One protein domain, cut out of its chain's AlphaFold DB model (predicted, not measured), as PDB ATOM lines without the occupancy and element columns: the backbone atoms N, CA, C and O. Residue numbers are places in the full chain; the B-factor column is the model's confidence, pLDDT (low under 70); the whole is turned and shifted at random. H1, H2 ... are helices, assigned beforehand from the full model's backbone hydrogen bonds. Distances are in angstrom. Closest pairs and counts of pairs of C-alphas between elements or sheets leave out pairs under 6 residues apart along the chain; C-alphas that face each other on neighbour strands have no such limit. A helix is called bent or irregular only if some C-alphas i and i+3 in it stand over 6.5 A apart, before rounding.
ATOM      1  N   ARG A  25     -38.618  69.864  73.532       68.56
ATOM      2  CA  ARG A  25     -37.685  68.891  72.927       68.56
ATOM      3  C   ARG A  25     -37.117  67.922  73.969       68.56
ATOM      4  O   ARG A  25     -37.010  66.726  73.679       68.56
ATOM      5  N   ALA A  26     -36.793  68.392  75.176       65.50
ATOM      6  CA  ALA A  26     -36.322  67.542  76.272       65.50
ATOM      7  C   ALA A  26     -37.401  66.544  76.740       65.50
ATOM      8  O   ALA A  26     -37.137  65.343  76.844       65.50
ATOM      9  N   TRP A  27     -38.636  67.012  76.935       67.38
ATOM     10  CA  TRP A  27     -39.781  66.194  77.340       67.38
ATOM     11  C   TRP A  27     -40.148  65.133  76.291       67.38
ATOM     12  O   TRP A  27     -40.254  63.941  76.603       67.38
ATOM     13  N   LYS A  28     -40.230  65.529  75.012       69.12
ATOM     14  CA  LYS A  28     -40.504  64.613  73.890       69.12
ATOM     15  C   LYS A  28     -39.418  63.541  73.744       69.12
ATOM     16  O   LYS A  28     -39.729  62.380  73.472       69.12
ATOM     17  N   LYS A  29     -38.151  63.894  74.004       72.75
ATOM     18  CA  LYS A  29     -37.036  62.937  74.085       72.75
ATOM     19  C   LYS A  29     -37.239  61.954  75.246       72.75
ATOM     20  O   LYS A  29     -37.168  60.749  75.017       72.75
ATOM     21  N   PHE A  30     -37.558  62.425  76.455       67.69
ATOM     22  CA  PHE A  30     -37.797  61.572  77.633       67.69
ATOM     23  C   PHE A  30     -38.925  60.543  77.416       67.69
ATOM     24  O   PHE A  30     -38.740  59.351  77.677       67.69
ATOM     25  N   HIS A  31     -40.060  60.961  76.846       66.50
ATOM     26  CA  HIS A  31     -41.165  60.050  76.515       66.50
ATOM     27  C   HIS A  31     -40.792  59.001  75.449       66.50
ATOM     28  O   HIS A  31     -41.340  57.896  75.461       66.50
ATOM     29  N   CYS A  32     -39.833  59.295  74.563       77.56
ATOM     30  CA  CYS A  32     -39.296  58.319  73.614       77.56
ATOM     31  C   CYS A  32     -38.447  57.243  74.320       77.56
ATOM     32  O   CYS A  32     -38.726  56.051  74.165       77.56
ATOM     33  N   TRP A  33     -37.497  57.637  75.183       78.06
ATOM     34  CA  TRP A  33     -36.679  56.692  75.966       78.06
ATOM     35  C   TRP A  33     -37.531  55.744  76.820       78.06
ATOM     36  O   TRP A  33     -37.229  54.554  76.893       78.06
ATOM     37  N   LYS A  34     -38.639  56.230  77.401       75.38
ATOM     38  CA  LYS A  34     -39.572  55.394  78.176       75.38
ATOM     39  C   LYS A  34     -40.214  54.275  77.337       75.38
ATOM     40  O   LYS A  34     -40.378  53.165  77.841       75.38
ATOM     41  N   LYS A  35     -40.541  54.533  76.063       76.88
ATOM     42  CA  LYS A  35     -41.074  53.510  75.138       76.88
ATOM     43  C   LYS A  35     -40.000  52.500  74.721       76.88
ATOM     44  O   LYS A  35     -40.262  51.301  74.746       76.88
ATOM     45  N   VAL A  36     -38.789  52.971  74.405       80.69
ATOM     46  CA  VAL A  36     -37.655  52.100  74.039       80.69
ATOM     47  C   VAL A  36     -37.276  51.172  75.198       80.69
ATOM     48  O   VAL A  36     -37.150  49.967  74.998       80.69
ATOM     49  N   GLY A  37     -37.178  51.699  76.424       79.31
ATOM     50  CA  GLY A  37     -36.855  50.905  77.614       79.31
ATOM     51  C   GLY A  37     -37.864  49.789  77.902       79.31
ATOM     52  O   GLY A  37     -37.464  48.684  78.262       79.31
ATOM     53  N   PHE A  38     -39.161  50.036  77.678       79.50
ATOM     54  CA  PHE A  38     -40.194  49.003  77.803       79.50
ATOM     55  C   PHE A  38     -40.032  47.887  76.760       79.50
ATOM     56  O   PHE A  38     -40.104  46.710  77.108       79.50
ATOM     57  N   PHE A  39     -39.761  48.239  75.498       79.94
ATOM     58  CA  PHE A  39     -39.560  47.252  74.433       79.94
ATOM     59  C   PHE A  39     -38.312  46.390  74.677       79.94
ATOM     60  O   PHE A  39     -38.384  45.167  74.587       79.94
ATOM     61  N   VAL A  40     -37.192  47.000  75.085       83.31
ATOM     62  CA  VAL A  40     -35.962  46.269  75.441       83.31
ATOM     63  C   VAL A  40     -36.204  45.317  76.618       83.31
ATOM     64  O   VAL A  40     -35.810  44.155  76.543       83.31
ATOM     65  N   ALA A  41     -36.900  45.760  77.672       82.50
ATOM     66  CA  ALA A  41     -37.239  44.901  78.808       82.50
ATOM     67  C   ALA A  41     -38.117  43.702  78.399       82.50
ATOM     68  O   ALA A  41     -37.876  42.582  78.851       82.50
ATOM     69  N   LEU A  42     -39.092  43.913  77.506       89.25
ATOM     70  CA  LEU A  42     -39.946  42.851  76.971       89.25
ATOM     71  C   LEU A  42     -39.144  41.838  76.135       89.25
ATOM     72  O   LEU A  42     -39.287  40.633  76.336       89.25
ATOM     73  N   CYS A  43     -38.259  42.304  75.248       91.62
ATOM     74  CA  CYS A  43     -37.394  41.431  74.449       91.62
ATOM     75  C   CYS A  43     -36.425  40.609  75.311       91.62
ATOM     76  O   CYS A  43     -36.271  39.413  75.071       91.62
ATOM     77  N   VAL A  44     -35.812  41.213  76.337       86.12
ATOM     78  CA  VAL A  44     -34.928  40.502  77.281       86.12
ATOM     79  C   VAL A  44     -35.702  39.447  78.078       86.12
ATOM     80  O   VAL A  44     -35.199  38.342  78.270       86.12
ATOM     81  N   TRP A  45     -36.940  39.737  78.492       88.94
ATOM     82  CA  TRP A  45     -37.788  38.772  79.199       88.94
ATOM     83  C   TRP A  45     -38.168  37.569  78.319       88.94
ATOM     84  O   TRP A  45     -37.992  36.425  78.739       88.94
ATOM     85  N   ILE A  46     -38.608  37.810  77.077       89.69
ATOM     86  CA  ILE A  46     -38.947  36.743  76.118       89.69
ATOM     87  C   ILE A  46     -37.705  35.914  75.760       89.69
ATOM     88  O   ILE A  46     -37.757  34.686  75.802       89.69
ATOM     89  N   GLY A  47     -36.577  36.565  75.454       90.38
ATOM     90  CA  GLY A  47     -35.316  35.888  75.135       90.38
ATOM     91  C   GLY A  47     -34.784  35.047  76.299       90.38
ATOM     92  O   GLY A  47     -34.325  33.928  76.083       90.38
ATOM     93  N   GLY A  48     -34.925  35.540  77.534       85.81
ATOM     94  CA  GLY A  48     -34.612  34.788  78.748       85.81
ATOM     95  C   GLY A  48     -35.456  33.519  78.878       85.81
ATOM     96  O   GLY A  48     -34.900  32.433  79.017       85.81
ATOM     97  N   LEU A  49     -36.786  33.624  78.762       84.38
ATOM     98  CA  LEU A  49     -37.677  32.457  78.815       84.38
ATOM     99  C   LEU A  49     -37.362  31.427  77.719       84.38
ATOM    100  O   LEU A  49     -37.311  30.230  78.004       84.38
ATOM    101  N   LEU A  50     -37.106  31.881  76.489       87.94
ATOM    102  CA  LEU A  50     -36.769  30.999  75.371       87.94
ATOM    103  C   LEU A  50     -35.430  30.277  75.602       87.94
ATOM    104  O   LEU A  50     -35.334  29.070  75.392       87.94
ATOM    105  N   GLY A  51     -34.413  30.993  76.093       86.31
ATOM    106  CA  GLY A  51     -33.108  30.421  76.428       86.31
ATOM    107  C   GLY A  51     -33.192  29.364  77.532       86.31
ATOM    108  O   GLY A  51     -32.587  28.300  77.411       86.31
ATOM    109  N   VAL A  52     -33.994  29.608  78.573       79.94
ATOM    110  CA  VAL A  52     -34.230  28.644  79.664       79.94
ATOM    111  C   VAL A  52     -34.952  27.393  79.162       79.94
ATOM    112  O   VAL A  52     -34.574  26.283  79.538       79.94
ATOM    113  N   PHE A  53     -35.934  27.548  78.270       79.25
ATOM    114  CA  PHE A  53     -36.630  26.423  77.641       79.25
ATOM    115  C   PHE A  53     -35.682  25.557  76.791       79.25
ATOM    116  O   PHE A  53     -35.677  24.334  76.927       79.25
ATOM    117  N   VAL A  54     -34.812  26.173  75.983       84.88
ATOM    118  CA  VAL A  54     -33.786  25.448  75.207       84.88
ATOM    119  C   VAL A  54     -32.771  24.752  76.123       84.88
ATOM    120  O   VAL A  54     -32.432  23.594  75.885       84.88
ATOM    121  N   CYS A  55     -32.333  25.399  77.209       82.25
ATOM    122  CA  CYS A  55     -31.443  24.771  78.190       82.25
ATOM    123  C   CYS A  55     -32.086  23.543  78.851       82.25
ATOM    124  O   CYS A  55     -31.418  22.525  79.015       82.25
ATOM    125  N   PHE A  56     -33.380  23.598  79.185       77.50
ATOM    126  CA  PHE A  56     -34.107  22.456  79.745       77.50
ATOM    127  C   PHE A  56     -34.182  21.268  78.772       77.50
ATOM    128  O   PHE A  56     -33.986  20.130  79.187       77.50
ATOM    129  N   LEU A  57     -34.389  21.517  77.473       83.19
ATOM    130  CA  LEU A  57     -34.419  20.458  76.454       83.19
ATOM    131  C   LEU A  57     -33.054  19.787  76.222       83.19
ATOM    132  O   LEU A  57     -33.004  18.597  75.911       83.19
ATOM    133  N   LEU A  58     -31.950  20.526  76.369       83.06
ATOM    134  CA  LEU A  58     -30.591  19.991  76.206       83.06
ATOM    135  C   LEU A  58     -30.082  19.256  77.460       83.06
ATOM    136  O   LEU A  58     -29.279  18.328  77.358       83.06
ATOM    137  N   ILE A  59     -30.540  19.652  78.650       81.25
ATOM    138  CA  ILE A  59     -30.050  19.135  79.932       81.25
ATOM    139  C   ILE A  59     -30.952  17.992  80.423       81.25
ATOM    140  O   ILE A  59     -31.906  18.190  81.168       81.25
ATOM    141  N   ARG A  60     -30.584  16.748  80.083       80.50
ATOM    142  CA  ARG A  60     -31.241  15.522  80.598       80.50
ATOM    143  C   ARG A  60     -31.097  15.286  82.115       80.50
ATOM    144  O   ARG A  60     -31.697  14.347  82.629       80.50
ATOM    145  N   SER A  61     -30.308  16.091  82.834       80.50
ATOM    146  CA  SER A  61     -30.101  15.952  84.284       80.50
ATOM    147  C   SER A  61     -31.046  16.867  85.080       80.50
ATOM    148  O   SER A  61     -30.890  18.091  85.014       80.50
ATOM    149  N   PRO A  62     -31.975  16.327  85.896       79.06
ATOM    150  CA  PRO A  62     -32.900  17.152  86.679       79.06
ATOM    151  C   PRO A  62     -32.183  17.992  87.748       79.06
ATOM    152  O   PRO A  62     -32.644  19.080  88.085       79.06
ATOM    153  N   ILE A  63     -31.025  17.537  88.239       79.69
ATOM    154  CA  ILE A  63     -30.217  18.252  89.240       79.69
ATOM    155  C   ILE A  63     -29.720  19.586  88.664       79.69
ATOM    156  O   ILE A  63     -29.887  20.640  89.279       79.69
ATOM    157  N   SER A  64     -29.172  19.561  87.447       74.94
ATOM    158  CA  SER A  64     -28.666  20.759  86.767       74.94
ATOM    159  C   SER A  64     -29.776  21.773  86.454       74.94
ATOM    160  O   SER A  64     -29.527  22.977  86.486       74.94
ATOM    161  N   PHE A  65     -31.011  21.313  86.218       76.00
ATOM    162  CA  PHE A  65     -32.169  22.196  86.058       76.00
ATOM    163  C   PHE A  65     -32.531  22.938  87.356       76.00
ATOM    164  O   PHE A  65     -32.798  24.137  87.311       76.00
ATOM    165  N   VAL A  66     -32.469  22.280  88.521       77.44
ATOM    166  CA  VAL A  66     -32.723  22.941  89.817       77.44
ATOM    167  C   VAL A  66     -31.714  24.067  90.067       77.44
ATOM    168  O   VAL A  66     -32.117  25.183  90.398       77.44
ATOM    169  N   PHE A  67     -30.418  23.827  89.834       77.06
ATOM    170  CA  PHE A  67     -29.395  24.875  89.964       77.06
ATOM    171  C   PHE A  67     -29.608  26.039  88.981       77.06
ATOM    172  O   PHE A  67     -29.458  27.198  89.372       77.06
ATOM    173  N   LEU A  68     -30.023  25.755  87.740       77.62
ATOM    174  CA  LEU A  68     -30.362  26.779  86.747       77.62
ATOM    175  C   LEU A  68     -31.531  27.663  87.221       77.62
ATOM    176  O   LEU A  68     -31.427  28.889  87.191       77.62
ATOM    177  N   VAL A  69     -32.617  27.060  87.721       78.56
ATOM    178  CA  VAL A  69     -33.792  27.783  88.242       78.56
ATOM    179  C   VAL A  69     -33.438  28.641  89.463       78.56
ATOM    180  O   VAL A  69     -33.870  29.793  89.543       78.56
ATOM    181  N   VAL A  70     -32.610  28.133  90.385       81.69
ATOM    182  CA  VAL A  70     -32.145  28.895  91.559       81.69
ATOM    183  C   VAL A  70     -31.286  30.097  91.145       81.69
ATOM    184  O   VAL A  70     -31.507  31.203  91.645       81.69
ATOM    185  N   ALA A  71     -30.361  29.927  90.193       82.19
ATOM    186  CA  ALA A  71     -29.526  31.021  89.686       82.19
ATOM    187  C   ALA A  71     -30.358  32.133  89.014       82.19
ATOM    188  O   ALA A  71     -30.139  33.322  89.266       82.19
ATOM    189  N   LEU A  72     -31.362  31.754  88.215       81.44
ATOM    190  CA  LEU A  72     -32.298  32.687  87.578       81.44
ATOM    191  C   LEU A  72     -33.144  33.444  88.611       81.44
ATOM    192  O   LEU A  72     -33.276  34.666  88.520       81.44
ATOM    193  N   GLY A  73     -33.668  32.747  89.627       80.62
ATOM    194  CA  GLY A  73     -34.391  33.368  90.739       80.62
ATOM    195  C   GLY A  73     -33.541  34.403  91.487       80.62
ATOM    196  O   GLY A  73     -34.016  35.508  91.765       80.62
ATOM    197  N   GLY A  74     -32.263  34.089  91.727       79.44
ATOM    198  CA  GLY A  74     -31.288  35.013  92.310       79.44
ATOM    199  C   GLY A  74     -31.068  36.272  91.465       79.44
ATOM    200  O   GLY A  74     -31.169  37.386  91.984       79.44
ATOM    201  N   MET A  75     -30.848  36.127  90.153       75.50
ATOM    202  CA  MET A  75     -30.696  37.281  89.253       75.50
ATOM    203  C   MET A  75     -31.952  38.160  89.199       75.50
ATOM    204  O   MET A  75     -31.838  39.385  89.255       75.50
ATOM    205  N   VAL A  76     -33.155  37.574  89.150       73.00
ATOM    206  CA  VAL A  76     -34.411  38.349  89.150       73.00
ATOM    207  C   VAL A  76     -34.587  39.131  90.458       73.00
ATOM    208  O   VAL A  76     -35.023  40.285  90.421       73.00
ATOM    209  N   ALA A  77     -34.207  38.563  91.608       68.38
ATOM    210  CA  ALA A  77     -34.230  39.280  92.885       68.38
ATOM    211  C   ALA A  77     -33.274  40.490  92.886       68.38
ATOM    212  O   ALA A  77     -33.683  41.595  93.257       68.38
ATOM    213  N   ILE A  78     -32.041  40.309  92.397       69.88
ATOM    214  CA  ILE A  78     -31.028  41.375  92.296       69.88
ATOM    215  C   ILE A  78     -31.496  42.499  91.358       69.88
ATOM    216  O   ILE A  78     -31.410  43.670  91.721       69.88
ATOM    217  N   ILE A  79     -32.056  42.170  90.188       66.19
ATOM    218  CA  ILE A  79     -32.531  43.156  89.195       66.19
ATOM    219  C   ILE A  79     -33.774  43.925  89.690       66.19
ATOM    220  O   ILE A  79     -33.985  45.080  89.311       66.19
ATOM    221  N   LYS A  80     -34.585  43.340  90.583       64.06
ATOM    222  CA  LYS A  80     -35.787  43.993  91.130       64.06
ATOM    223  C   LYS A  80     -35.485  45.028  92.225       64.06
ATOM    224  O   LYS A  80     -36.242  45.990  92.370       64.06
ATOM    225  N   MET A  81     -34.379  44.883  92.962       52.72
ATOM    226  CA  MET A  81     -33.965  45.839  94.002       52.72
ATOM    227  C   MET A  81     -33.718  47.281  93.502       52.72
ATOM    228  O   MET A  81     -34.272  48.200  94.114       52.72
ATOM    229  N   PRO A  82     -32.950  47.546  92.421       53.47
ATOM    230  CA  PRO A  82     -32.728  48.912  91.949       53.47
ATOM    231  C   PRO A  82     -34.015  49.581  91.456       53.47
ATOM    232  O   PRO A  82     -34.215  50.754  91.756       53.47
ATOM    233  N   PHE A  83     -34.926  48.859  90.792       52.53
ATOM    234  CA  PHE A  83     -36.195  49.430  90.313       52.53
ATOM    235  C   PHE A  83     -37.092  49.941  91.454       52.53
ATOM    236  O   PHE A  83     -37.616  51.051  91.368       52.53
ATOM    237  N   LEU A  84     -37.210  49.189  92.555       51.53
ATOM    238  CA  LEU A  84     -37.984  49.610  93.734       51.53
ATOM    239  C   LEU A  84     -37.348  50.787  94.497       51.53
ATOM    240  O   LEU A  84     -38.055  51.531  95.177       51.53
ATOM    241  N   ASN A  85     -36.032  50.987  94.378       47.56
ATOM    242  CA  ASN A  85     -35.348  52.168  94.918       47.56
ATOM    243  C   ASN A  85     -35.345  53.362  93.949       47.56
ATOM    244  O   ASN A  85     -35.290  54.505  94.406       47.56
ATOM    245  N   PHE A  86     -35.456  53.133  92.638       48.12
ATOM    246  CA  PHE A  86     -35.602  54.199  91.645       48.12
ATOM    247  C   PHE A  86     -36.917  54.957  91.856       48.12
ATOM    248  O   PHE A  86     -36.905  56.180  91.954       48.12
ATOM    249  N   ASP A  87     -38.024  54.239  92.064       45.03
ATOM    250  CA  ASP A  87     -39.344  54.834  92.329       45.03
ATOM    251  C   ASP A  87     -39.388  55.636  93.654       45.03
ATOM    252  O   ASP A  87     -40.141  56.598  93.796       45.03
ATOM    253  N   LYS A  88     -38.499  55.321  94.610       42.19
ATOM    254  CA  LYS A  88     -38.289  56.123  95.833       42.19
ATOM    255  C   LYS A  88     -37.350  57.321  95.656       42.19
ATOM    256  O   LYS A  88     -37.446  58.255  96.443       42.19
ATOM    257  N   ARG A  89     -36.458  57.318  94.656       44.75
ATOM    258  CA  ARG A  89     -35.564  58.450  94.328       44.75
ATOM    259  C   ARG A  89     -36.109  59.383  93.239       44.75
ATOM    260  O   ARG A  89     -35.550  60.457  93.060       44.75
ATOM    261  N   TYR A  90     -37.180  58.993  92.546       41.69
ATOM    262  CA  TYR A  90     -37.870  59.806  91.532       41.69
ATOM    263  C   TYR A  90     -39.246  60.336  91.970       41.69
ATOM    264  O   TYR A  90     -39.892  61.058  91.208       41.69
ATOM    265  N   ARG A  91     -39.674  60.077  93.214       39.78
ATOM    266  CA  ARG A  91     -40.648  60.959  93.872       39.78
ATOM    267  C   ARG A  91     -39.972  62.302  94.126       39.78
ATOM    268  O   ARG A  91     -38.984  62.353  94.847       39.78
TER     269      ARG A  91
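What this domain is: This is residues 25 to 91 of the 310 residues of the protein "Hypothetical protein" of Darwinula stevensoni (UniProt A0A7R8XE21). Two long helices, H1 and then H2, stand side by side and open as a narrow V, linked at its closed end by a tight turn with little contact beyond it. Residues 25 to 47 of H1 and 73 to 91 stand free. The printed part has 67 residues, two named helices and no named strand; its class is all helix. It is extended, with a radius of gyration of the C-alphas of 16.8 A, and spans 54 by 22 by 8 A.

Where its parts are: Find C-alpha 25 at (-37.685, 68.891, 72.927); from there H1, residues 25 to 58, runs 49.5 A. H2, residues 62 to 89, runs 42.1 A to C-alpha 89 at (-35.564, 58.450, 94.328). H2 is neither bent nor irregular, but only just: C-alphas 79 and 82 are 6.4 A apart.

How they stand to each other: Look at Phe 56 and Phe 65: their C-alphas, the closest of H1 and H2, are 6.6 A apart. The helices are close but not clearly touching, at a shallow tilt of 13 degrees, opposite ways. O i to N i+4 pairs are within hydrogen-bond range in 29 of 30 for H1 and 21 of 24 for H2.

The domain as a whole: The C-alphas farthest apart, of Arg 25 and Ser 61, are 54.7 A apart. The printed part has no cut. Look for pLDDT under 70 at residues 25 to 28, 30 to 31 and 77 to 91.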